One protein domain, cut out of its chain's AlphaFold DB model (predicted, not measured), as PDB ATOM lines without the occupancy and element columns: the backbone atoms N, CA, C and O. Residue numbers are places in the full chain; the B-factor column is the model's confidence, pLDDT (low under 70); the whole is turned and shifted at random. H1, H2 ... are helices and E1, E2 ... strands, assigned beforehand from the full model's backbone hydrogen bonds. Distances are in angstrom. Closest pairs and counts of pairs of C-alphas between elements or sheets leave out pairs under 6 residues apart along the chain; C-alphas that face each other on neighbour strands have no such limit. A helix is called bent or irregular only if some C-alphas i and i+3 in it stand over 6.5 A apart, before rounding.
ATOM      1  N   GLY A   4     -41.368  50.430  53.468       52.59
ATOM      2  CA  GLY A   4     -40.392  51.438  53.029       52.59
ATOM      3  C   GLY A   4     -40.922  52.476  52.028       52.59
ATOM      4  O   GLY A   4     -40.586  53.655  52.088       52.59
ATOM      5  N   HIS A   5     -41.770  52.057  51.088       58.22
ATOM      6  CA  HIS A   5     -42.051  52.851  49.883       58.22
ATOM      7  C   HIS A   5     -43.028  53.990  50.096       58.22
ATOM      8  O   HIS A   5     -42.848  55.047  49.502       58.22
ATOM      9  N   ALA A   6     -44.043  53.793  50.938       53.91
ATOM     10  CA  ALA A   6     -44.996  54.848  51.264       53.91
ATOM     11  C   ALA A   6     -44.299  56.006  51.993       53.91
ATOM     12  O   ALA A   6     -44.573  57.170  51.712       53.91
ATOM     13  N   GLU A   7     -43.343  55.691  52.861       62.69
ATOM     14  CA  GLU A   7     -42.609  56.675  53.652       62.69
ATOM     15  C   GLU A   7     -41.516  57.379  52.834       62.69
ATOM     16  O   GLU A   7     -41.401  58.605  52.885       62.69
ATOM     17  N   ILE A   8     -40.781  56.631  51.994       62.91
ATOM     18  CA  ILE A   8     -39.873  57.202  50.986       62.91
ATOM     19  C   ILE A   8     -40.654  58.128  50.048       62.91
ATOM     20  O   ILE A   8     -40.207  59.238  49.770       62.91
ATOM     21  N   ARG A   9     -41.852  57.720  49.607       63.78
ATOM     22  CA  ARG A   9     -42.722  58.559  48.779       63.78
ATOM     23  C   ARG A   9     -43.082  59.854  49.492       63.78
ATOM     24  O   ARG A   9     -42.879  60.896  48.900       63.78
ATOM     25  N   LYS A  10     -43.562  59.824  50.739       61.97
ATOM     26  CA  LYS A  10     -43.901  61.053  51.487       61.97
ATOM     27  C   LYS A  10     -42.703  61.999  51.634       61.97
ATOM     28  O   LYS A  10     -42.867  63.207  51.515       61.97
ATOM     29  N   LYS A  11     -41.500  61.457  51.865       62.25
ATOM     30  CA  LYS A  11     -40.268  62.254  51.993       62.25
ATOM     31  C   LYS A  11     -39.784  62.844  50.666       62.25
ATOM     32  O   LYS A  11     -39.224  63.933  50.659       62.25
ATOM     33  N   ILE A  12     -39.970  62.127  49.559       59.69
ATOM     34  CA  ILE A  12     -39.525  62.561  48.228       59.69
ATOM     35  C   ILE A  12     -40.572  63.446  47.531       59.69
ATOM     36  O   ILE A  12     -40.230  64.391  46.823       59.69
ATOM     37  N   TRP A  13     -41.846  63.126  47.737       57.28
ATOM     38  CA  TRP A  13     -43.019  63.652  47.049       57.28
ATOM     39  C   TRP A  13     -43.912  64.393  48.051       57.28
ATOM     40  O   TRP A  13     -44.991  63.922  48.410       57.28
ATOM     41  N   ASN A  14     -43.458  65.550  48.535       50.72
ATOM     42  CA  ASN A  14     -44.346  66.517  49.185       50.72
ATOM     43  C   ASN A  14     -44.899  67.476  48.100       50.72
ATOM     44  O   ASN A  14     -44.146  67.845  47.193       50.72
ATOM     45  N   PRO A  15     -46.192  67.859  48.120       42.62
ATOM     46  CA  PRO A  15     -46.860  68.504  46.996       42.62
ATOM     47  C   PRO A  15     -46.535  70.000  46.940       42.62
ATOM     48  O   PRO A  15     -47.264  70.830  47.471       42.62
ATOM     49  N   ILE A  16     -45.458  70.363  46.245       41.94
ATOM     50  CA  ILE A  16     -45.292  71.715  45.700       41.94
ATOM     51  C   ILE A  16     -45.537  71.616  44.196       41.94
ATOM     52  O   ILE A  16     -44.610  71.634  43.398       41.94
ATOM     53  N   ASN A  17     -46.801  71.451  43.813       42.00
ATOM     54  CA  ASN A  17     -47.246  71.640  42.434       42.00
ATOM     55  C   ASN A  17     -48.397  72.647  42.421       42.00
ATOM     56  O   ASN A  17     -49.521  72.329  42.056       42.00
ATOM     57  N   ASN A  18     -48.079  73.882  42.806       42.28
ATOM     58  CA  ASN A  18     -48.761  75.054  42.274       42.28
ATOM     59  C   ASN A  18     -47.793  75.735  41.303       42.28
ATOM     60  O   ASN A  18     -46.967  76.550  41.701       42.28
ATOM     61  N   GLY A  19     -47.898  75.360  40.025       39.38
ATOM     62  CA  GLY A  19     -47.213  76.017  38.910       39.38
ATOM     63  C   GLY A  19     -45.942  75.308  38.437       39.38
ATOM     64  O   GLY A  19     -45.093  74.956  39.243       39.38
ATOM     65  N   ARG A  20     -45.849  75.114  37.108       46.84
ATOM     66  CA  ARG A  20     -44.687  74.694  36.285       46.84
ATOM     67  C   ARG A  20     -43.322  74.775  37.007       46.84
ATOM     68  O   ARG A  20     -42.536  75.686  36.763       46.84
ATOM     69  N   ALA A  21     -43.012  73.799  37.855       50.69
ATOM     70  CA  ALA A  21     -41.673  73.605  38.395       50.69
ATOM     71  C   ALA A  21     -40.884  72.710  37.429       50.69
ATOM     72  O   ALA A  21     -41.429  71.763  36.859       50.69
ATOM     73  N   ALA A  22     -39.607  73.019  37.202       57.41
ATOM     74  CA  ALA A  22     -38.732  72.187  36.382       57.41
ATOM     75  C   ALA A  22     -38.711  70.740  36.914       57.41
ATOM     76  O   ALA A  22     -38.572  70.539  38.121       57.41
ATOM     77  N   LYS A  23     -38.834  69.743  36.020       66.38
ATOM     78  CA  LYS A  23     -38.846  68.313  36.381       66.38
ATOM     79  C   LYS A  23     -37.617  67.965  37.229       66.38
ATOM     80  O   LYS A  23     -36.494  67.968  36.718       66.38
ATOM     81  N   LYS A  24     -37.810  67.657  38.516       75.00
ATOM     82  CA  LYS A  24     -36.725  67.243  39.416       75.00
ATOM     83  C   LYS A  24     -36.450  65.752  39.257       75.00
ATOM     84  O   LYS A  24     -37.363  64.942  39.107       75.00
ATOM     85  N   LYS A  25     -35.163  65.395  39.275       83.06
ATOM     86  CA  LYS A  25     -34.704  64.004  39.276       83.06
ATOM     87  C   LYS A  25     -34.436  63.562  40.701       83.06
ATOM     88  O   LYS A  25     -33.769  64.265  41.459       83.06
ATOM     89  N   TYR A  26     -34.894  62.363  41.003       84.88
ATOM     90  CA  TYR A  26     -34.725  61.706  42.281       84.88
ATOM     91  C   TYR A  26     -33.978  60.400  42.087       84.88
ATOM     92  O   TYR A  26     -34.151  59.740  41.063       84.88
ATOM     93  N   ALA A  27     -33.161  60.022  43.061       85.44
ATOM     94  CA  ALA A  27     -32.479  58.741  43.081       85.44
ATOM     95  C   ALA A  27     -32.583  58.109  44.466       85.44
ATOM     96  O   ALA A  27     -32.190  58.721  45.450       85.44
ATOM     97  N   VAL A  28     -33.061  56.872  44.567       85.12
ATOM     98  CA  VAL A  28     -32.897  56.079  45.798       85.12
ATOM     99  C   VAL A  28     -31.638  55.247  45.643       85.12
ATOM    100  O   VAL A  28     -31.502  54.576  44.624       85.12
ATOM    101  N   VAL A  29     -30.736  55.299  46.623       83.81
ATOM    102  CA  VAL A  29     -29.458  54.577  46.615       83.81
ATOM    103  C   VAL A  29     -29.428  53.640  47.820       83.81
ATOM    104  O   VAL A  29     -29.595  54.063  48.965       83.81
ATOM    105  N   THR A  30     -29.257  52.343  47.566       79.12
ATOM    106  CA  THR A  30     -29.255  51.316  48.619       79.12
ATOM    107  C   THR A  30     -27.867  51.081  49.202       79.12
ATOM    108  O   THR A  30     -26.896  51.086  48.447       79.12
ATOM    109  N   GLY A  31     -27.761  50.837  50.515       75.75
ATOM    110  CA  GLY A  31     -26.473  50.535  51.163       75.75
ATOM    111  C   GLY A  31     -25.462  51.678  51.029       75.75
ATOM    112  O   GLY A  31     -24.286  51.458  50.747       75.75
ATOM    113  N   SER A  32     -25.946  52.913  51.141       78.94
ATOM    114  CA  SER A  32     -25.222  54.121  50.737       78.94
ATOM    115  C   SER A  32     -24.562  54.895  51.870       78.94
ATOM    116  O   SER A  32     -24.019  55.969  51.635       78.94
ATOM    117  N   ASN A  33     -24.578  54.359  53.088       79.69
ATOM    118  CA  ASN A  33     -23.856  54.945  54.216       79.69
ATOM    119  C   ASN A  33     -22.328  54.871  54.062       79.69
ATOM    120  O   ASN A  33     -21.614  55.586  54.754       79.69
ATOM    121  N   GLN A  34     -21.815  54.018  53.172       80.44
ATOM    122  CA  GLN A  34     -20.378  53.800  53.015       80.44
ATOM    123  C   GLN A  34     -19.979  53.378  51.594       80.44
ATOM    124  O   GLN A  34     -20.823  53.110  50.732       80.44
ATOM    125  N   ALA A  35     -18.664  53.304  51.370       82.06
ATOM    126  CA  ALA A  35     -18.028  52.756  50.174       82.06
ATOM    127  C   ALA A  35     -18.608  53.314  48.853       82.06
ATOM    128  O   ALA A  35     -18.781  54.524  48.688       82.06
ATOM    129  N   ILE A  36     -18.891  52.429  47.891       79.31
ATOM    130  CA  ILE A  36     -19.369  52.784  46.548       79.31
ATOM    131  C   ILE A  36     -20.733  53.483  46.609       79.31
ATOM    132  O   ILE A  36     -20.981  54.419  45.845       79.31
ATOM    133  N   GLY A  37     -21.606  53.071  47.531       80.50
ATOM    134  CA  GLY A  37     -22.921  53.679  47.703       80.50
ATOM    135  C   GLY A  37     -22.817  55.142  48.134       80.50
ATOM    136  O   GLY A  37     -23.450  55.999  47.523       80.50
ATOM    137  N   PHE A  38     -21.933  55.448  49.086       86.50
ATOM    138  CA  PHE A  38     -21.654  56.825  49.506       86.50
ATOM    139  C   PHE A  38     -21.089  57.677  48.359       86.50
ATOM    140  O   PHE A  38     -21.575  58.776  48.085       86.50
ATOM    141  N   GLY A  39     -20.105  57.145  47.623       86.69
ATOM    142  CA  GLY A  39     -19.548  57.817  46.445       86.69
ATOM    143  C   GLY A  39     -20.598  58.091  45.361       86.69
ATOM    144  O   GLY A  39     -20.576  59.149  44.728       86.69
ATOM    145  N   THR A  40     -21.552  57.172  45.196       86.81
ATOM    146  CA  THR A  40     -22.681  57.308  44.266       86.81
ATOM    147  C   THR A  40     -23.637  58.411  44.708       86.81
ATOM    148  O   THR A  40     -23.980  59.259  43.888       86.81
ATOM    149  N   VAL A  41     -24.009  58.462  45.996       89.38
ATOM    150  CA  VAL A  41     -24.827  59.558  46.550       89.38
ATOM    151  C   VAL A  41     -24.155  60.897  46.300       89.38
ATOM    152  O   VAL A  41     -24.776  61.787  45.726       89.38
ATOM    153  N   ARG A  42     -22.867  61.014  46.644       90.12
ATOM    154  CA  ARG A  42     -22.094  62.238  46.434       90.12
ATOM    155  C   ARG A  42     -22.124  62.666  44.968       90.12
ATOM    156  O   ARG A  42     -22.455  63.807  44.671       90.12
ATOM    157  N   LYS A  43     -21.835  61.750  44.038       90.50
ATOM    158  CA  LYS A  43     -21.793  62.067  42.603       90.50
ATOM    159  C   LYS A  43     -23.164  62.450  42.042       90.50
ATOM    160  O   LYS A  43     -23.237  63.350  41.213       90.50
ATOM    161  N   LEU A  44     -24.235  61.777  42.461       89.12
ATOM    162  CA  LEU A  44     -25.598  62.101  42.031       89.12
ATOM    163  C   LEU A  44     -26.038  63.465  42.580       89.12
ATOM    164  O   LEU A  44     -26.520  64.292  41.807       89.12
ATOM    165  N   ALA A  45     -25.789  63.728  43.865       90.75
ATOM    166  CA  ALA A  45     -26.099  65.002  44.505       90.75
ATOM    167  C   ALA A  45     -25.327  66.166  43.865       90.75
ATOM    168  O   ALA A  45     -25.925  67.182  43.530       90.75
ATOM    169  N   SER A  46     -24.030  66.000  43.570       90.25
ATOM    170  CA  SER A  46     -23.245  67.021  42.852       90.25
ATOM    171  C   SER A  46     -23.765  67.325  41.442       90.25
ATOM    172  O   SER A  46     -23.454  68.376  40.896       90.25
ATOM    173  N   ASN A  47     -24.553  66.427  40.842       89.31
ATOM    174  CA  ASN A  47     -25.220  66.655  39.557       89.31
ATOM    175  C   ASN A  47     -26.637  67.249  39.715       89.31
ATOM    176  O   ASN A  47     -27.409  67.241  38.755       89.31
ATOM    177  N   GLY A  48     -27.012  67.718  40.909       87.06
ATOM    178  CA  GLY A  48     -28.316  68.331  41.176       87.06
ATOM    179  C   GLY A  48     -29.477  67.339  41.313       87.06
ATOM    180  O   GLY A  48     -30.637  67.742  41.260       87.06
ATOM    181  N   ILE A  49     -29.193  66.040  41.450       87.06
ATOM    182  CA  ILE A  49     -30.216  65.008  41.662       87.06
ATOM    183  C   ILE A  49     -30.503  64.924  43.156       87.06
ATOM    184  O   ILE A  49     -29.572  64.843  43.953       87.06
ATOM    185  N   MET A  50     -31.779  64.893  43.539       88.44
ATOM    186  CA  MET A  50     -32.149  64.684  44.934       88.44
ATOM    187  C   MET A  50     -32.037  63.198  45.278       88.44
ATOM    188  O   MET A  50     -32.675  62.350  44.656       88.44
ATOM    189  N   VAL A  51     -31.207  62.861  46.254       88.06
ATOM    190  CA  VAL A  51     -30.837  61.482  46.558       88.06
ATOM    191  C   VAL A  51     -31.404  61.055  47.904       88.06
ATOM    192  O   VAL A  51     -31.232  61.738  48.907       88.06
ATOM    193  N   VAL A  52     -32.035  59.887  47.950       88.69
ATOM    194  CA  VAL A  52     -32.340  59.205  49.206       88.69
ATOM    195  C   VAL A  52     -31.204  58.254  49.539       88.69
ATOM    196  O   VAL A  52     -31.031  57.219  48.887       88.69
ATOM    197  N   LEU A  53     -30.440  58.634  50.559       87.94
ATOM    198  CA  LEU A  53     -29.424  57.804  51.186       87.94
ATOM    199  C   LEU A  53     -30.129  56.819  52.112       87.94
ATOM    200  O   LEU A  53     -30.899  57.218  52.986       87.94
ATOM    201  N   THR A  54     -29.844  55.532  51.947       85.19
ATOM    202  CA  THR A  54     -30.356  54.492  52.841       85.19
ATOM    203  C   THR A  54     -29.247  53.763  53.589       85.19
ATOM    204  O   THR A  54     -28.134  53.589  53.077       85.19
ATOM    205  N   ALA A  55     -29.570  53.340  54.808       83.44
ATOM    206  CA  ALA A  55     -28.709  52.554  55.682       83.44
ATOM    207  C   ALA A  55     -29.565  51.664  56.591       83.44
ATOM    208  O   ALA A  55     -30.703  52.018  56.900       83.44
ATOM    209  N   LEU A  56     -28.999  50.539  57.029       81.44
ATOM    210  CA  LEU A  56     -29.622  49.673  58.034       81.44
ATOM    211  C   LEU A  56     -29.639  50.347  59.415       81.44
ATOM    212  O   LEU A  56     -30.652  50.335  60.110       81.44
ATOM    213  N   ASP A  57     -28.515  50.956  59.787       84.06
ATOM    214  CA  ASP A  57     -28.312  51.633  61.066       84.06
ATOM    215  C   ASP A  57     -28.508  53.145  60.902       84.06
ATOM    216  O   ASP A  57     -27.910  53.773  60.021       84.06
ATOM    217  N   GLU A  58     -29.352  53.726  61.751       87.12
ATOM    218  CA  GLU A  58     -29.637  55.159  61.757       87.12
ATOM    219  C   GLU A  58     -28.400  56.003  62.086       87.12
ATOM    220  O   GLU A  58     -28.159  56.997  61.405       87.12
ATOM    221  N   LYS A  59     -27.566  55.585  63.045       89.12
ATOM    222  CA  LYS A  59     -26.342  56.308  63.421       89.12
ATOM    223  C   LYS A  59     -25.383  56.388  62.242       89.12
ATOM    224  O   LYS A  59     -24.909  57.471  61.911       89.12
ATOM    225  N   MET A  60     -25.167  55.263  61.552       86.81
ATOM    226  CA  MET A  60     -24.331  55.239  60.345       86.81
ATOM    227  C   MET A  60     -24.920  56.095  59.213       86.81
ATOM    228  O   MET A  60     -24.182  56.677  58.421       86.81
ATOM    229  N   GLY A  61     -26.248  56.157  59.111       87.12
ATOM    230  CA  GLY A  61     -26.940  57.018  58.155       87.12
ATOM    231  C   GLY A  61     -26.728  58.504  58.435       87.12
ATOM    232  O   GLY A  61     -26.406  59.259  57.518       87.12
ATOM    233  N   VAL A  62     -26.869  58.915  59.695       88.38
ATOM    234  CA  VAL A  62     -26.663  60.302  60.139       88.38
ATOM    235  C   VAL A  62     -25.212  60.731  59.935       88.38
ATOM    236  O   VAL A  62     -24.979  61.776  59.334       88.38
ATOM    237  N   GLU A  63     -24.248  59.893  60.317       91.25
ATOM    238  CA  GLU A  63     -22.819  60.163  60.103       91.25
ATOM    239  C   GLU A  63     -22.497  60.372  58.611       91.25
ATOM    240  O   GLU A  63     -21.731  61.259  58.230       91.25
ATOM    241  N   ALA A  64     -23.119  59.589  57.723       89.12
ATOM    242  CA  ALA A  64     -22.959  59.768  56.283       89.12
ATOM    243  C   ALA A  64     -23.542  61.108  55.793       89.12
ATOM    244  O   ALA A  64     -22.943  61.769  54.946       89.12
ATOM    245  N   ILE A  65     -24.684  61.545  56.329       90.31
ATOM    246  CA  ILE A  65     -25.238  62.870  56.017       90.31
ATOM    247  C   ILE A  65     -24.308  63.984  56.504       90.31
ATOM    248  O   ILE A  65     -24.107  64.953  55.779       90.31
ATOM    249  N   GLU A  66     -23.711  63.853  57.688       90.81
ATOM    250  CA  GLU A  66     -22.756  64.834  58.216       90.81
ATOM    251  C   GLU A  66     -21.526  64.978  57.316       90.81
ATOM    252  O   GLU A  66     -21.192  66.092  56.912       90.81
ATOM    253  N   LYS A  67     -20.954  63.863  56.852       90.06
ATOM    254  CA  LYS A  67     -19.867  63.876  55.854       90.06
ATOM    255  C   LYS A  67     -20.269  64.561  54.540       90.06
ATOM    256  O   LYS A  67     -19.434  65.141  53.847       90.06
ATOM    257  N   LEU A  68     -21.548  64.501  54.159       88.56
ATOM    258  CA  LEU A  68     -22.067  65.181  52.966       88.56
ATOM    259  C   LEU A  68     -22.368  66.669  53.204       88.56
ATOM    260  O   LEU A  68     -22.313  67.441  52.243       88.56
ATOM    261  N   LYS A  69     -22.635  67.085  54.452       86.88
ATOM    262  CA  LYS A  69     -22.753  68.505  54.834       86.88
ATOM    263  C   LYS A  69     -21.434  69.237  54.623       86.88
ATOM    264  O   LYS A  69     -21.438  70.311  54.039       86.88
ATOM    265  N   GLU A  70     -20.314  68.622  55.004       86.19
ATOM    266  CA  GLU A  70     -18.972  69.172  54.748       86.19
ATOM    267  C   GLU A  70     -18.709  69.398  53.250       86.19
ATOM    268  O   GLU A  70     -17.973  70.301  52.866       86.19
ATOM    269  N   CYS A  71     -19.358  68.609  52.389       80.19
ATOM    270  CA  CYS A  71     -19.270  68.739  50.936       80.19
ATOM    271  C   CYS A  71     -20.265  69.756  50.338       80.19
ATOM    272  O   CYS A  71     -20.291  69.909  49.117       80.19
ATOM    273  N   GLY A  72     -21.120  70.397  51.146       84.56
ATOM    274  CA  GLY A  72     -22.167  71.314  50.675       84.56
ATOM    275  C   GLY A  72     -23.295  70.639  49.883       84.56
ATOM    276  O   GLY A  72     -23.952  71.285  49.072       84.56
ATOM    277  N   LEU A  73     -23.504  69.329  50.067       84.81
ATOM    278  CA  LEU A  73     -24.475  68.534  49.294       84.81
ATOM    279  C   LEU A  73     -25.693  68.089  50.111       84.81
ATOM    280  O   LEU A  73     -26.565  67.404  49.577       84.81
ATOM    281  N   SER A  74     -25.766  68.447  51.393       77.88
ATOM    282  CA  SER A  74     -26.799  67.963  52.315       77.88
ATOM    283  C   SER A  74     -28.220  68.316  51.895       77.88
ATOM    284  O   SER A  74     -29.127  67.527  52.125       77.88
ATOM    285  N   ASP A  75     -28.420  69.453  51.231       84.56
ATOM    286  CA  ASP A  75     -29.756  69.930  50.850       84.56
ATOM    287  C   ASP A  75     -30.400  69.075  49.751       84.56
ATOM    288  O   ASP A  75     -31.616  69.081  49.561       84.56
ATOM    289  N   LEU A  76     -29.578  68.310  49.029       86.12
ATOM    290  CA  LEU A  76     -30.014  67.382  47.994       86.12
ATOM    291  C   LEU A  76     -30.060  65.938  48.490       86.12
ATOM    292  O   LEU A  76     -30.391  65.056  47.701       86.12
ATOM    293  N   VAL A  77     -29.736  65.662  49.757       88.56
ATOM    294  CA  VAL A  77     -29.656  64.293  50.275       88.56
ATOM    295  C   VAL A  77     -30.559  64.113  51.487       88.56
ATOM    296  O   VAL A  77     -30.412  64.773  52.508       88.56
ATOM    297  N   VAL A  78     -31.474  63.150  51.397       89.31
ATOM    298  CA  VAL A  78     -32.384  62.787  52.486       89.31
ATOM    299  C   VAL A  78     -32.035  61.397  52.995       89.31
ATOM    300  O   VAL A  78     -31.902  60.459  52.212       89.31
ATOM    301  N   PHE A  79     -31.929  61.240  54.313       88.00
ATOM    302  CA  PHE A  79     -31.740  59.927  54.920       88.00
ATOM    303  C   PHE A  79     -33.068  59.180  55.116       88.00
ATOM    304  O   PHE A  79     -34.076  59.734  55.587       88.00
ATOM    305  N   TYR A  80     -33.048  57.889  54.785       85.81
ATOM    306  CA  TYR A  80     -34.106  56.942  55.094       85.81
ATOM    307  C   TYR A  80     -33.525  55.627  55.619       85.81
ATOM    308  O   TYR A  80     -32.836  54.910  54.892       85.81
ATOM    309  N   GLN A  81     -33.831  55.293  56.873       83.38
ATOM    310  CA  GLN A  81     -33.459  53.998  57.424       83.38
ATOM    311  C   GLN A  81     -34.223  52.897  56.693       83.38
ATOM    312  O   GLN A  81     -35.446  52.931  56.568       83.38
ATOM    313  N   LEU A  82     -33.483  51.913  56.204       76.75
ATOM    314  CA  LEU A  82     -34.028  50.805  55.455       76.75
ATOM    315  C   LEU A  82     -33.467  49.507  56.014       76.75
ATOM    316  O   LEU A  82     -32.305  49.169  55.787       76.75
ATOM    317  N   ASP A  83     -34.335  48.753  56.684       70.88
ATOM    318  CA  ASP A  83     -34.039  47.402  57.153       70.88
ATOM    319  C   ASP A  83     -34.138  46.391  56.007       70.88
ATOM    320  O   ASP A  83     -35.061  45.577  55.892       70.88
ATOM    321  N   VAL A  84     -33.196  46.510  55.077       60.12
ATOM    322  CA  VAL A  84     -32.935  45.480  54.085       60.12
ATOM    323  C   VAL A  84     -31.444  45.225  54.069       60.12
ATOM    324  O   VAL A  84     -30.656  46.042  53.591       60.12
ATOM    325  N   ASN A  85     -31.065  44.057  54.581       57.62
ATOM    326  CA  ASN A  85     -29.703  43.570  54.472       57.62
ATOM    327  C   ASN A  85     -29.395  43.235  53.004       57.62
ATOM    328  O   ASN A  85     -29.679  42.141  52.521       57.62
ATOM    329  N   ASN A  86     -28.855  44.219  52.291       57.69
ATOM    330  CA  ASN A  86     -28.282  44.076  50.955       57.69
ATOM    331  C   ASN A  86     -26.760  44.300  50.987       57.69
ATOM    332  O   ASN A  86     -26.145  44.608  49.966       57.69
ATOM    333  N   ALA A  87     -26.151  44.209  52.176       57.41
ATOM    334  CA  ALA A  87     -24.706  44.154  52.279       57.41
ATOM    335  C   ALA A  87     -24.274  42.842  51.621       57.41
ATOM    336  O   ALA A  87     -24.619  41.758  52.090       57.41
ATOM    337  N   GLY A  88     -23.589  42.958  50.483       63.34
ATOM    338  CA  GLY A  88     -23.154  41.804  49.715       63.34
ATOM    339  C   GLY A  88     -22.310  40.882  50.585       63.34
ATOM    340  O   GLY A  88     -21.268  41.295  51.093       63.34
ATOM    341  N   VAL A  89     -22.739  39.635  50.753       69.69
ATOM    342  CA  VAL A  89     -21.917  38.614  51.407       69.69
ATOM    343  C   VAL A  89     -21.093  37.894  50.352       69.69
ATOM    344  O   VAL A  89     -21.543  37.680  49.227       69.69
ATOM    345  N   ARG A  90     -19.861  37.528  50.705       69.75
ATOM    346  CA  ARG A  90     -18.924  36.906  49.763       69.75
ATOM    347  C   ARG A  90     -19.321  35.474  49.394       69.75
ATOM    348  O   ARG A  90     -19.055  35.032  48.283       69.75
ATOM    349  N   GLY A  91     -19.930  34.748  50.331       72.69
ATOM    350  CA  GLY A  91     -20.273  33.339  50.135       72.69
ATOM    351  C   GLY A  91     -19.064  32.410  50.023       72.69
ATOM    352  O   GLY A  91     -19.208  31.306  49.503       72.69
ATOM    353  N   THR A  92     -17.883  32.851  50.468       79.06
ATOM    354  CA  THR A  92     -16.640  32.072  50.461       79.06
ATOM    355  C   THR A  92     -15.820  32.368  51.714       79.06
ATOM    356  O   THR A  92     -15.860  33.481  52.246       79.06
ATOM    357  N   ILE A  93     -15.039  31.383  52.142       83.62
ATOM    358  CA  ILE A  93     -13.928  31.561  53.078       83.62
ATOM    359  C   ILE A  93     -12.715  31.968  52.245       83.62
ATOM    360  O   ILE A  93     -12.530  31.452  51.142       83.62
ATOM    361  N   VAL A  94     -11.931  32.922  52.735       82.88
ATOM    362  CA  VAL A  94     -10.718  33.383  52.057       82.88
ATOM    363  C   VAL A  94      -9.534  33.164  52.965       82.88
ATOM    364  O   VAL A  94      -9.576  33.577  54.120       82.88
ATOM    365  N   ASP A  95      -8.502  32.546  52.409       85.69
ATOM    366  CA  ASP A  95      -7.185  32.470  53.015       85.69
ATOM    367  C   ASP A  95      -6.526  33.864  52.914       85.69
ATOM    368  O   ASP A  95      -6.263  34.359  51.807       85.69
ATOM    369  N   PRO A  96      -6.332  34.565  54.046       84.12
ATOM    370  CA  PRO A  96      -5.824  35.928  54.040       84.12
ATOM    371  C   PRO A  96      -4.333  36.001  53.681       84.12
ATOM    372  O   PRO A  96      -3.900  37.027  53.148       84.12
ATOM    373  N   GLU A  97      -3.547  34.954  53.931       88.12
ATOM    374  CA  GLU A  97      -2.146  34.861  53.523       88.12
ATOM    375  C   GLU A  97      -2.041  34.665  52.007       88.12
ATOM    376  O   GLU A  97      -1.346  35.432  51.332       88.12
ATOM    377  N   ALA A  98      -2.802  33.723  51.448       84.62
ATOM    378  CA  ALA A  98      -2.840  33.467  50.009       84.62
ATOM    379  C   ALA A  98      -3.372  34.681  49.228       84.62
ATOM    380  O   ALA A  98      -2.835  35.044  48.178       84.62
ATOM    381  N   MET A  99      -4.379  35.380  49.767       83.31
ATOM    382  CA  MET A  99      -4.894  36.615  49.169       83.31
ATOM    383  C   MET A  99      -3.845  37.736  49.172       83.31
ATOM    384  O   MET A  99      -3.720  38.462  48.184       83.31
ATOM    385  N   ARG A 100      -3.069  37.885  50.256       85.12
ATOM    386  CA  ARG A 100      -1.964  38.858  50.306       85.12
ATOM    387  C   ARG A 100      -0.856  38.506  49.319       85.12
ATOM    388  O   ARG A 100      -0.372  39.404  48.634       85.12
ATOM    389  N   ALA A 101      -0.492  37.230  49.211       85.62
ATOM    390  CA  ALA A 101       0.500  36.767  48.245       85.62
ATOM    391  C   ALA A 101       0.056  37.060  46.802       85.62
ATOM    392  O   ALA A 101       0.823  37.620  46.019       85.62
ATOM    393  N   ALA A 102      -1.209  36.789  46.468       82.81
ATOM    394  CA  ALA A 102      -1.765  37.104  45.155       82.81
ATOM    395  C   ALA A 102      -1.831  38.620  44.887       82.81
ATOM    396  O   ALA A 102      -1.546  39.068  43.775       82.81
ATOM    397  N   ALA A 103      -2.155  39.426  45.904       83.44
ATOM    398  CA  ALA A 103      -2.109  40.884  45.806       83.44
ATOM    399  C   ALA A 103      -0.690  41.398  45.519       83.44
ATOM    400  O   ALA A 103      -0.510  42.214  44.614       83.44
ATOM    401  N   ALA A 104       0.317  40.876  46.225       85.12
ATOM    402  CA  ALA A 104       1.724  41.193  45.983       85.12
ATOM    403  C   ALA A 104       2.192  40.750  44.584       85.12
ATOM    404  O   ALA A 104       2.960  41.461  43.940       85.12
ATOM    405  N   ALA A 105       1.667  39.629  44.079       82.81
ATOM    406  CA  ALA A 105       1.912  39.139  42.722       82.81
ATOM    407  C   ALA A 105       1.209  39.963  41.621       82.81
ATOM    408  O   ALA A 105       1.413  39.711  40.435       82.81
ATOM    409  N   GLY A 106       0.405  40.968  41.984       79.94
ATOM    410  CA  GLY A 106      -0.229  41.872  41.028       79.94
ATOM    411  C   GLY A 106      -1.556  41.366  40.469       79.94
ATOM    412  O   GLY A 106      -1.878  41.667  39.320       79.94
ATOM    413  N   ILE A 107      -2.334  40.622  41.264       70.69
ATOM    414  CA  ILE A 107      -3.716  40.258  40.919       70.69
ATOM    415  C   ILE A 107      -4.488  41.470  40.367       70.69
ATOM    416  O   ILE A 107      -4.509  42.544  40.968       70.69
ATOM    417  N   GLY A 108      -5.105  41.307  39.194       62.59
ATOM    418  CA  GLY A 108      -5.812  42.385  38.491       62.59
ATOM    419  C   GLY A 108      -4.985  43.138  37.441       62.59
ATOM    420  O   GLY A 108      -5.543  43.999  36.766       62.59
ATOM    421  N   ARG A 109      -3.696  42.814  37.263       74.44
ATOM    422  CA  ARG A 109      -2.912  43.227  36.087       74.44
ATOM    423  C   ARG A 109      -3.118  42.255  34.927       74.44
ATOM    424  O   ARG A 109      -3.269  41.050  35.137       74.44
ATOM    425  N   ASP A 110      -3.077  42.779  33.707       65.69
ATOM    426  CA  ASP A 110      -3.176  41.964  32.497       65.69
ATOM    427  C   ASP A 110      -2.055  40.916  32.452       65.69
ATOM    428  O   ASP A 110      -0.886  41.215  32.694       65.69
ATOM    429  N   GLY A 111      -2.424  39.664  32.170       65.62
ATOM    430  CA  GLY A 111      -1.488  38.538  32.087       65.62
ATOM    431  C   GLY A 111      -1.145  37.857  33.418       65.62
ATOM    432  O   GLY A 111      -0.524  36.796  33.392       65.62
ATOM    433  N   VAL A 112      -1.581  38.384  34.570       71.25
ATOM    434  CA  VAL A 112      -1.386  37.718  35.869       71.25
ATOM    435  C   VAL A 112      -2.533  36.740  36.127       71.25
ATOM    436  O   VAL A 112      -3.645  37.123  36.497       71.25
ATOM    437  N   GLY A 113      -2.263  35.451  35.915       67.88
ATOM    438  CA  GLY A 113      -3.183  34.371  36.260       67.88
ATOM    439  C   GLY A 113      -3.179  34.100  37.763       67.88
ATOM    440  O   GLY A 113      -2.119  33.985  38.370       67.88
ATOM    441  N   VAL A 114      -4.363  33.967  38.364       73.50
ATOM    442  CA  VAL A 114      -4.509  33.603  39.778       73.50
ATOM    443  C   VAL A 114      -5.343  32.341  39.909       73.50
ATOM    444  O   VAL A 114      -6.440  32.251  39.345       73.50
ATOM    445  N   ASN A 115      -4.834  31.373  40.674       77.81
ATOM    446  CA  ASN A 115      -5.584  30.175  41.009       77.81
ATOM    447  C   ASN A 115      -6.519  30.436  42.196       77.81
ATOM    448  O   ASN A 115      -6.168  30.284  43.362       77.81
ATOM    449  N   TRP A 116      -7.747  30.840  41.891       76.19
ATOM    450  CA  TRP A 116      -8.720  31.226  42.909       76.19
ATOM    451  C   TRP A 116      -9.143  30.090  43.850       76.19
ATOM    452  O   TRP A 116      -9.569  30.388  44.961       76.19
ATOM    453  N   SER A 117      -9.024  28.815  43.450       76.38
ATOM    454  CA  SER A 117      -9.378  27.680  44.323       76.38
ATOM    455  C   SER A 117      -8.381  27.433  45.450       76.38
ATOM    456  O   SER A 117      -8.730  26.767  46.413       76.38
ATOM    457  N   GLU A 118      -7.165  27.963  45.339       80.31
ATOM    458  CA  GLU A 118      -6.169  27.913  46.417       80.31
ATOM    459  C   GLU A 118      -6.351  29.068  47.410       80.31
ATOM    460  O   GLU A 118      -5.934  28.973  48.555       80.31
ATOM    461  N   ILE A 119      -7.002  30.155  46.982       81.12
ATOM    462  CA  ILE A 119      -7.201  31.363  47.795       81.12
ATOM    463  C   ILE A 119      -8.557  31.341  48.499       81.12
ATOM    464  O   ILE A 119      -8.726  31.931  49.568       81.12
ATOM    465  N   MET A 120      -9.561  30.726  47.877       82.44
ATOM    466  CA  MET A 120     -10.932  30.791  48.356       82.44
ATOM    467  C   MET A 120     -11.632  29.447  48.261       82.44
ATOM    468  O   MET A 120     -11.571  28.763  47.241       82.44
ATOM    469  N   THR A 121     -12.420  29.151  49.287       84.62
ATOM    470  CA  THR A 121     -13.248  27.948  49.345       84.62
ATOM    471  C   THR A 121     -14.702  28.344  49.519       84.62
ATOM    472  O   THR A 121     -15.048  29.157  50.379       84.62
ATOM    473  N   GLN A 122     -15.572  27.767  48.697       81.81
ATOM    474  CA  GLN A 122     -17.015  27.925  48.808       81.81
ATOM    475  C   GLN A 122     -17.633  26.624  49.308       81.81
ATOM    476  O   GLN A 122     -17.452  25.580  48.686       81.81
ATOM    477  N   THR A 123     -18.390  26.698  50.402       86.44
ATOM    478  CA  THR A 123     -19.255  25.596  50.838       86.44
ATOM    479  C   THR A 123     -20.667  25.794  50.295       86.44
ATOM    480  O   THR A 123     -21.028  26.890  49.851       86.44
ATOM    481  N   TYR A 124     -21.479  24.740  50.337       83.19
ATOM    482  CA  TYR A 124     -22.878  24.805  49.923       83.19
ATOM    483  C   TYR A 124     -23.679  25.808  50.769       83.19
ATOM    484  O   TYR A 124     -24.440  26.613  50.239       83.19
ATOM    485  N   GLU A 125     -23.451  25.829  52.079       87.12
ATOM    486  CA  GLU A 125     -24.151  26.698  53.029       87.12
ATOM    487  C   GLU A 125     -23.807  28.168  52.765       87.12
ATOM    488  O   GLU A 125     -24.688  29.028  52.711       87.12
ATOM    489  N   LEU A 126     -22.525  28.467  52.529       83.62
ATOM    490  CA  LEU A 126     -22.080  29.818  52.192       83.62
ATOM    491  C   LEU A 126     -22.600  30.269  50.827       83.62
ATOM    492  O   LEU A 126     -22.958  31.438  50.659       83.62
ATOM    493  N   ALA A 127     -22.682  29.352  49.865       81.06
ATOM    494  CA  ALA A 127     -23.304  29.599  48.574       81.06
ATOM    495  C   ALA A 127     -24.802  29.923  48.716       81.06
ATOM    496  O   ALA A 127     -25.287  30.891  48.126       81.06
ATOM    497  N   GLU A 128     -25.534  29.175  49.540       83.06
ATOM    498  CA  GLU A 128     -26.955  29.413  49.787       83.06
ATOM    499  C   GLU A 128     -27.194  30.775  50.457       83.06
ATOM    500  O   GLU A 128     -28.054  31.549  50.018       83.06
ATOM    501  N   VAL A 129     -26.397  31.110  51.477       81.19
ATOM    502  CA  VAL A 129     -26.427  32.423  52.140       81.19
ATOM    503  C   VAL A 129     -26.112  33.543  51.143       81.19
ATOM    504  O   VAL A 129     -26.801  34.564  51.135       81.19
ATOM    505  N   CYS A 130     -25.136  33.339  50.254       78.12
ATOM    506  CA  CYS A 130     -24.801  34.286  49.192       78.12
ATOM    507  C   CYS A 130     -25.990  34.579  48.281       78.12
ATOM    508  O   CYS A 130     -26.384  35.734  48.131       78.12
ATOM    509  N   VAL A 131     -26.632  33.545  47.735       78.81
ATOM    510  CA  VAL A 131     -27.789  33.714  46.843       78.81
ATOM    511  C   VAL A 131     -28.963  34.372  47.578       78.81
ATOM    512  O   VAL A 131     -29.607  35.282  47.042       78.81
ATOM    513  N   LYS A 132     -29.238  33.951  48.819       78.81
ATOM    514  CA  LYS A 132     -30.312  34.511  49.657       78.81
ATOM    515  C   LYS A 132     -30.118  36.003  49.921       78.81
ATOM    516  O   LYS A 132     -31.073  36.769  49.771       78.81
ATOM    517  N   THR A 133     -28.910  36.428  50.267       74.50
ATOM    518  CA  THR A 133     -28.638  37.837  50.573       74.50
ATOM    519  C   THR A 133     -28.515  38.661  49.299       74.50
ATOM    520  O   THR A 133     -29.221  39.650  49.120       74.50
ATOM    521  N   ASN A 134     -27.687  38.224  48.359       75.44
ATOM    522  CA  ASN A 134     -27.260  39.073  47.260       75.44
ATOM    523  C   ASN A 134     -28.268  39.125  46.109       75.44
ATOM    524  O   ASN A 134     -28.495  40.193  45.537       75.44
ATOM    525  N   TYR A 135     -28.871  37.992  45.741       75.94
ATOM    526  CA  TYR A 135     -29.841  37.945  44.648       75.94
ATOM    527  C   TYR A 135     -31.256  38.213  45.156       75.94
ATOM    528  O   TYR A 135     -31.944  39.113  44.668       75.94
ATOM    529  N   TYR A 136     -31.704  37.463  46.166       78.00
ATOM    530  CA  TYR A 136     -33.063  37.639  46.678       78.00
ATOM    531  C   TYR A 136     -33.233  38.938  47.471       78.00
ATOM    532  O   TYR A 136     -34.325  39.508  47.425       78.00
ATOM    533  N   GLY A 137     -32.190  39.446  48.139       75.56
ATOM    534  CA  GLY A 137     -32.207  40.780  48.749       75.56
ATOM    535  C   GLY A 137     -32.440  41.871  47.703       75.56
ATOM    536  O   GLY A 137     -33.407  42.627  47.802       75.56
ATOM    537  N   ALA A 138     -31.653  41.868  46.628       74.06
ATOM    538  CA  ALA A 138     -31.834  42.762  45.489       74.06
ATOM    539  C   ALA A 138     -33.215  42.645  44.825       74.06
ATOM    540  O   ALA A 138     -33.892  43.645  44.595       74.06
ATOM    541  N   LYS A 139     -33.687  41.420  44.567       78.12
ATOM    542  CA  LYS A 139     -35.014  41.184  43.979       78.12
ATOM    543  C   LYS A 139     -36.129  41.755  44.858       78.12
ATOM    544  O   LYS A 139     -37.065  42.367  44.343       78.12
ATOM    545  N   LYS A 140     -36.040  41.563  46.180       78.06
ATOM    546  CA  LYS A 140     -36.984  42.150  47.143       78.06
ATOM    547  C   LYS A 140     -36.931  43.674  47.082       78.06
ATOM    548  O   LYS A 140     -37.990  44.285  47.037       78.06
ATOM    549  N   MET A 141     -35.739  44.264  46.989       74.94
ATOM    550  CA  MET A 141     -35.557  45.712  46.850       74.94
ATOM    551  C   MET A 141     -36.203  46.280  45.593       74.94
ATOM    552  O   MET A 141     -36.998  47.213  45.684       74.94
ATOM    553  N   THR A 142     -35.920  45.700  44.426       76.94
ATOM    554  CA  THR A 142     -36.527  46.143  43.167       76.94
ATOM    555  C   THR A 142     -38.042  45.993  43.205       76.94
ATOM    556  O   THR A 142     -38.750  46.915  42.815       76.94
ATOM    557  N   LYS A 143     -38.558  44.869  43.723       78.44
ATOM    558  CA  LYS A 143     -40.005  44.655  43.866       78.44
ATOM    559  C   LYS A 143     -40.642  45.706  44.767       78.44
ATOM    560  O   LYS A 143     -41.740  46.169  44.485       78.44
ATOM    561  N   ALA A 144     -39.962  46.056  45.846       74.25
ATOM    562  CA  ALA A 144     -40.471  47.012  46.797       74.25
ATOM    563  C   ALA A 144     -40.447  48.432  46.177       74.25
ATOM    564  O   ALA A 144     -41.456  49.124  46.237       74.25
ATOM    565  N   LEU A 145     -39.386  48.821  45.452       74.69
ATOM    566  CA  LEU A 145     -39.277  50.113  44.742       74.69
ATOM    567  C   LEU A 145     -40.137  50.217  43.470       74.69
ATOM    568  O   LEU A 145     -40.320  51.319  42.951       74.69
ATOM    569  N   LEU A 146     -40.687  49.105  42.979       78.38
ATOM    570  CA  LEU A 146     -41.454  49.041  41.735       78.38
ATOM    571  C   LEU A 146     -42.598  50.069  41.640       78.38
ATOM    572  O   LEU A 146     -42.689  50.713  40.597       78.38
ATOM    573  N   PRO A 147     -43.417  50.314  42.687       77.19
ATOM    574  CA  PRO A 147     -44.469  51.327  42.618       77.19
ATOM    575  C   PRO A 147     -43.928  52.743  42.390       77.19
ATOM    576  O   PRO A 147     -44.576  53.539  41.723       77.19
ATOM    577  N   LEU A 148     -42.735  53.073  42.906       71.19
ATOM    578  CA  LEU A 148     -42.102  54.375  42.659       71.19
ATOM    579  C   LEU A 148     -41.587  54.480  41.222       71.19
ATOM    580  O   LEU A 148     -41.729  55.521  40.590       71.19
ATOM    581  N   LEU A 149     -41.016  53.392  40.700       75.31
ATOM    582  CA  LEU A 149     -40.529  53.329  39.322       75.31
ATOM    583  C   LEU A 149     -41.677  53.465  38.311       75.31
ATOM    584  O   LEU A 149     -41.527  54.162  37.315       75.31
ATOM    585  N   GLN A 150     -42.832  52.852  38.581       77.56
ATOM    586  CA  GLN A 150     -44.015  52.928  37.714       77.56
ATOM    587  C   GLN A 150     -44.628  54.332  37.623       77.56
ATOM    588  O   GLN A 150     -45.304  54.628  36.645       77.56
ATOM    589  N   LEU A 151     -44.394  55.191  38.618       71.38
ATOM    590  CA  LEU A 151     -44.852  56.585  38.606       71.38
ATOM    591  C   LEU A 151     -43.927  57.514  37.807       71.38
ATOM    592  O   LEU A 151     -44.247  58.685  37.639       71.38
ATOM    593  N   SER A 152     -42.773  57.025  37.353       72.12
ATOM    594  CA  SER A 152     -41.809  57.836  36.621       72.12
ATOM    595  C   SER A 152     -42.012  57.765  35.114       72.12
ATOM    596  O   SER A 152     -42.179  56.685  34.560       72.12
ATOM    597  N   ASP A 153     -41.816  58.896  34.435       72.94
ATOM    598  CA  ASP A 153     -41.732  58.948  32.968       72.94
ATOM    599  C   ASP A 153     -40.502  58.216  32.386       72.94
ATOM    600  O   ASP A 153     -40.476  57.870  31.208       72.94
ATOM    601  N   SER A 154     -39.438  58.019  33.177       74.50
ATOM    602  CA  SER A 154     -38.178  57.414  32.716       74.50
ATOM    603  C   SER A 154     -37.482  56.629  33.844       74.50
ATOM    604  O   SER A 154     -36.381  57.009  34.270       74.50
ATOM    605  N   PRO A 155     -38.080  55.527  34.333       76.56
ATOM    606  CA  PRO A 155     -37.505  54.742  35.414       76.56
ATOM    607  C   PRO A 155     -36.201  54.075  34.980       76.56
ATOM    608  O   PRO A 155     -36.114  53.468  33.911       76.56
ATOM    609  N   ARG A 156     -35.176  54.144  35.832       78.88
ATOM    610  CA  ARG A 156     -33.925  53.394  35.642       78.88
ATOM    611  C   ARG A 156     -33.574  52.642  36.907       78.88
ATOM    612  O   ARG A 156     -33.544  53.244  37.973       78.88
ATOM    613  N   VAL A 157     -33.264  51.357  36.753       79.38
ATOM    614  CA  VAL A 157     -32.720  50.503  37.809       79.38
ATOM    615  C   VAL A 157     -31.297  50.136  37.424       79.38
ATOM    616  O   VAL A 157     -31.079  49.476  36.411       79.38
ATOM    617  N   VAL A 158     -30.333  50.570  38.227       76.88
ATOM    618  CA  VAL A 158     -28.931  50.160  38.082       76.88
ATOM    619  C   VAL A 158     -28.626  49.131  39.156       76.88
ATOM    620  O   VAL A 158     -28.932  49.365  40.318       76.88
ATOM    621  N   SER A 159     -28.039  48.003  38.762       72.62
ATOM    622  CA  SER A 159     -27.585  46.944  39.660       72.62
ATOM    623  C   SER A 159     -26.073  46.788  39.513       72.62
ATOM    624  O   SER A 159     -25.559  46.734  38.396       72.62
ATOM    625  N   LEU A 160     -25.355  46.751  40.633       69.44
ATOM    626  CA  LEU A 160     -23.903  46.588  40.657       69.44
ATOM    627  C   LEU A 160     -23.520  45.120  40.892       69.44
ATOM    628  O   LEU A 160     -23.901  44.506  41.893       69.44
ATOM    629  N   SER A 161     -22.706  44.583  39.986       67.56
ATOM    630  CA  SER A 161     -22.133  43.235  40.050       67.56
ATOM    631  C   SER A 161     -20.608  43.273  40.213       67.56
ATOM    632  O   SER A 161     -19.976  44.311  40.035       67.56
ATOM    633  N   SER A 162     -20.002  42.126  40.527       67.75
ATOM    634  CA  SER A 162     -18.541  41.951  40.557       67.75
ATOM    635  C   SER A 162     -18.037  41.294  39.269       67.75
ATOM    636  O   SER A 162     -18.742  40.476  38.679       67.75
ATOM    637  N   GLY A 163     -16.798  41.597  38.861       62.38
ATOM    638  CA  GLY A 163     -16.128  40.938  37.730       62.38
ATOM    639  C   GLY A 163     -15.916  39.434  37.944       62.38
ATOM    640  O   GLY A 163     -15.998  38.657  36.994       62.38
ATOM    641  N   MET A 164     -15.782  39.005  39.204       59.94
ATOM    642  CA  MET A 164     -15.785  37.587  39.594       59.94
ATOM    643  C   MET A 164     -17.119  36.893  39.319       59.94
ATOM    644  O   MET A 164     -17.217  35.678  39.447       59.94
ATOM    645  N   GLY A 165     -18.133  37.665  38.923       52.91
ATOM    646  CA  GLY A 165     -19.386  37.136  38.451       52.91
ATOM    647  C   GLY A 165     -19.512  36.928  36.946       52.91
ATOM    648  O   GLY A 165     -20.557  36.529  36.447       52.91
ATOM    649  N   SER A 166     -18.465  37.179  36.169       55.44
ATOM    650  CA  SER A 166     -18.515  36.847  34.749       55.44
ATOM    651  C   SER A 166     -18.534  35.327  34.545       55.44
ATOM    652  O   SER A 166     -17.708  34.616  35.114       55.44
ATOM    653  N   LEU A 167     -19.391  34.834  33.638       52.75
ATOM    654  CA  LEU A 167     -19.436  33.419  33.214       52.75
ATOM    655  C   LEU A 167     -18.096  32.903  32.640       52.75
ATOM    656  O   LEU A 167     -17.922  31.703  32.438       52.75
ATOM    657  N   LYS A 168     -17.137  33.801  32.377       49.22
ATOM    658  CA  LYS A 168     -15.774  33.460  31.952       49.22
ATOM    659  C   LYS A 168     -14.923  32.857  33.084       49.22
ATOM    660  O   LYS A 168     -13.968  32.144  32.794       49.22
ATOM    661  N   VAL A 169     -15.272  33.081  34.357       48.41
ATOM    662  CA  VAL A 169     -14.548  32.548  35.527       48.41
ATOM    663  C   VAL A 169     -15.191  31.223  35.965       48.41
ATOM    664  O   VAL A 169     -16.066  31.171  36.823       48.41
ATOM    665  N   ARG A 170     -14.762  30.123  35.334       40.41
ATOM    666  CA  ARG A 170     -15.424  28.797  35.318       40.41
ATOM    667  C   ARG A 170     -15.507  28.005  36.642       40.41
ATOM    668  O   ARG A 170     -15.841  26.825  36.592       40.41
ATOM    669  N   ARG A 171     -15.220  28.573  37.819       47.19
ATOM    670  CA  ARG A 171     -15.170  27.780  39.072       47.19
ATOM    671  C   ARG A 171     -15.764  28.421  40.333       47.19
ATOM    672  O   ARG A 171     -15.970  27.704  41.300       47.19
ATOM    673  N   PHE A 172     -16.133  29.704  40.301       44.62
ATOM    674  CA  PHE A 172     -16.762  30.415  41.430       44.62
ATOM    675  C   PHE A 172     -18.134  30.982  41.044       44.62
ATOM    676  O   PHE A 172     -18.439  32.153  41.260       44.62
ATOM    677  N   PHE A 173     -18.974  30.134  40.450       43.72
ATOM    678  CA  PHE A 173     -20.272  30.521  39.887       43.72
ATOM    679  C   PHE A 173     -21.262  31.108  40.901       43.72
ATOM    680  O   PHE A 173     -22.227  31.736  40.482       43.72
ATOM    681  N   ILE A 174     -21.040  30.948  42.212       47.41
ATOM    682  CA  ILE A 174     -21.928  31.478  43.260       47.41
ATOM    683  C   ILE A 174     -21.292  32.670  44.005       47.41
ATOM    684  O   ILE A 174     -21.882  33.231  44.919       47.41
ATOM    685  N   PHE A 175     -20.135  33.168  43.556       43.31
ATOM    686  CA  PHE A 175     -19.651  34.508  43.941       43.31
ATOM    687  C   PHE A 175     -20.530  35.642  43.348       43.31
ATOM    688  O   PHE A 175     -20.278  36.835  43.513       43.31
ATOM    689  N   LEU A 176     -21.542  35.263  42.569       40.47
ATOM    690  CA  LEU A 176     -22.173  36.073  41.547       40.47
ATOM    691  C   LEU A 176     -23.249  37.013  42.085       40.47
ATOM    692  O   LEU A 176     -24.326  36.572  42.481       40.47
ATOM    693  N   ALA A 177     -22.953  38.314  41.958       36.78
ATOM    694  CA  ALA A 177     -23.743  39.460  42.418       36.78
ATOM    695  C   ALA A 177     -23.750  39.491  43.957       36.78
ATOM    696  O   ALA A 177     -23.859  38.459  44.586       36.78
ATOM    697  N   SER A 178     -23.524  40.576  44.692       43.66
ATOM    698  CA  SER A 178     -24.144  41.886  44.567       43.66
ATOM    699  C   SER A 178     -23.479  42.820  45.580       43.66
ATOM    700  O   SER A 178     -23.782  42.736  46.764       43.66
ATOM    701  N   HIS A 179     -22.636  43.762  45.164       45.19
ATOM    702  CA  HIS A 179     -22.531  45.002  45.947       45.19
ATOM    703  C   HIS A 179     -23.643  45.911  45.447       45.19
ATOM    704  O   HIS A 179     -23.368  46.914  44.806       45.19
ATOM    705  N   GLN A 180     -24.904  45.497  45.591       49.44
ATOM    706  CA  GLN A 180     -25.976  46.144  44.851       49.44
ATOM    707  C   GLN A 180     -26.352  47.467  45.499       49.44
ATOM    708  O   GLN A 180     -27.168  47.549  46.410       49.44
ATOM    709  N   VAL A 181     -25.787  48.529  44.947       50.44
ATOM    710  CA  VAL A 181     -26.464  49.809  44.918       50.44
ATOM    711  C   VAL A 181     -27.566  49.680  43.874       50.44
ATOM    712  O   VAL A 181     -27.289  49.704  42.679       50.44
ATOM    713  N   VAL A 182     -28.807  49.511  44.317       54.09
ATOM    714  CA  VAL A 182     -29.964  49.743  43.462       54.09
ATOM    715  C   VAL A 182     -30.118  51.249  43.383       54.09
ATOM    716  O   VAL A 182     -30.543  51.867  44.356       54.09
ATOM    717  N   VAL A 183     -29.736  51.840  42.251       57.34
ATOM    718  CA  VAL A 183     -30.097  53.231  41.961       57.34
ATOM    719  C   VAL A 183     -31.419  53.203  41.222       57.34
ATOM    720  O   VAL A 183     -31.477  52.723  40.092       57.34
ATOM    721  N   SER A 184     -32.475  53.691  41.866       58.19
ATOM    722  CA  SER A 184     -33.757  53.938  41.205       58.19
ATOM    723  C   SER A 184     -33.865  55.414  40.882       58.19
ATOM    724  O   SER A 184     -34.106  56.200  41.794       58.19
ATOM    725  N   ILE A 185     -33.643  55.785  39.617       58.91
ATOM    726  CA  ILE A 185     -33.789  57.172  39.158       58.91
ATOM    727  C   ILE A 185     -35.204  57.375  38.638       58.91
ATOM    728  O   ILE A 185     -35.668  56.589  37.810       58.91
ATOM    729  N   PHE A 186     -35.855  58.441  39.087       64.75
ATOM    730  CA  PHE A 186     -37.156  58.858  38.584       64.75
ATOM    731  C   PHE A 186     -37.266  60.378  38.468       64.75
ATOM    732  O   PHE A 186     -36.565  61.128  39.142       64.75
ATOM    733  N   THR A 187     -38.133  60.829  37.571       55.78
ATOM    734  CA  THR A 187     -38.493  62.238  37.346       55.78
ATOM    735  C   THR A 187     -39.914  62.503  37.828       55.78
ATOM    736  O   THR A 187     -40.789  61.693  37.518       55.78
ATOM    737  N   SER A 188     -40.133  63.616  38.539       53.53
ATOM    738  CA  SER A 188     -41.468  64.200  38.783       53.53
ATOM    739  C   SER A 188     -41.915  65.094  37.636       53.53
ATOM    740  O   SER A 188     -41.026  65.824  37.132       53.53
TER     741      SER A 188
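This is residues 4 to 188 of the 188 residues of the protein "(+)-neomenthol dehydrogenase-like" of Prunus yedoensis var. nudiflora (UniProt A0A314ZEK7). A twisted five-stranded sheet with helices over both faces makes a body at one end; the long helix H6 reaches from one face of this sheet toward a small separate head of H4 and H5 at the other end of the longest axis. The long links, residues 82 to 95 and 159 to 182, span the length between, and residues 14 to 20 stick out as a free loop. The 185 printed residues, of mixed class, include six named helices and five named strands, in the order H1 E1 H2 E2 H3 E3 H4 H5 H6 E4 E5; the mixed sheet runs E3 E2 E1 E5 E4. The whole is elongated, spanning 63 by 33 by 31 A, and only just compact, close to loose, with a radius of gyration of the C-alphas of 19.1 A.

In the sheet, E3, residues 77 to 81, and E4, residues 156 to 158, are the edge strands; E2, residues 50 to 55, E1, residues 25 to 29, and E5, residues 183 to 187, are inner. E3 and E2 are parallel, with N 78 and O 51 2.9 A apart, within hydrogen-bond range; E2 and E1 are parallel, with N 52 and O 27 at 2.8 A. E1 and E5 are antiparallel, with N 26 and O 186 at 2.8 A; E4 and E5 form an antiparallel hairpin, with N 185 and O 156 at 3.0 A. On one face, H2, residues 35 to 46, lies over E2 and only just over E1, with 3 C-alphas there, at a height over the sheet of 9.0 A; on the same face H3, residues 58 to 69, lies over E3 and E2 at 8.3 A. Two strand-helix-strand units, parallel neighbour strands joined through a helix, are E1, H2, E2 and E2, H3, E3, both with right-handed crossovers. On the opposite face, completing three layers, are H1, residues 4 to 12, and H6, residues 124 to 150. H6 runs along E5, at 4 degrees on the local plane, and with residues 144 to 148 alone touches H1; their closest C-alphas, of His 5 and Leu 145, are 6.5 A apart. H4, residues 96 to 104, and H5, residues 116 to 119, are not on the sheet but touch, with the C-alphas of Ala 98 and Ile 119 closest at 5.3 A. Every O i to N i+4 pair is within hydrogen-bond range in H1, H2, H3 and H4, and 19 of 23 are in H6; H5 is too short for one.

H1 begins at C-alpha 4, (-40.392, 51.438, 53.029). H6, 37.2 A long, begins at C-alpha 124, (-22.878, 24.805, 49.923); it has a kink of 40 degrees near residue 144 and is irregular, with C-alphas 144 and 147 7.2 A apart. H2 measures 16.9 A, E2 16.6 A and H3 16.5 A. E5 ends at C-alpha 187, (-38.493, 62.238, 37.346).

The C-alphas farthest apart, of Gly 19 and Glu 118, are 63.7 A apart. The printed part has no cut; the long links are H1 to E1, E3 to H4, H4 to H5 and E4 to E5. Mean pLDDT of the printed part is 73.2; 60 residues are under 70, among them 4 to 23 and 160 to 188.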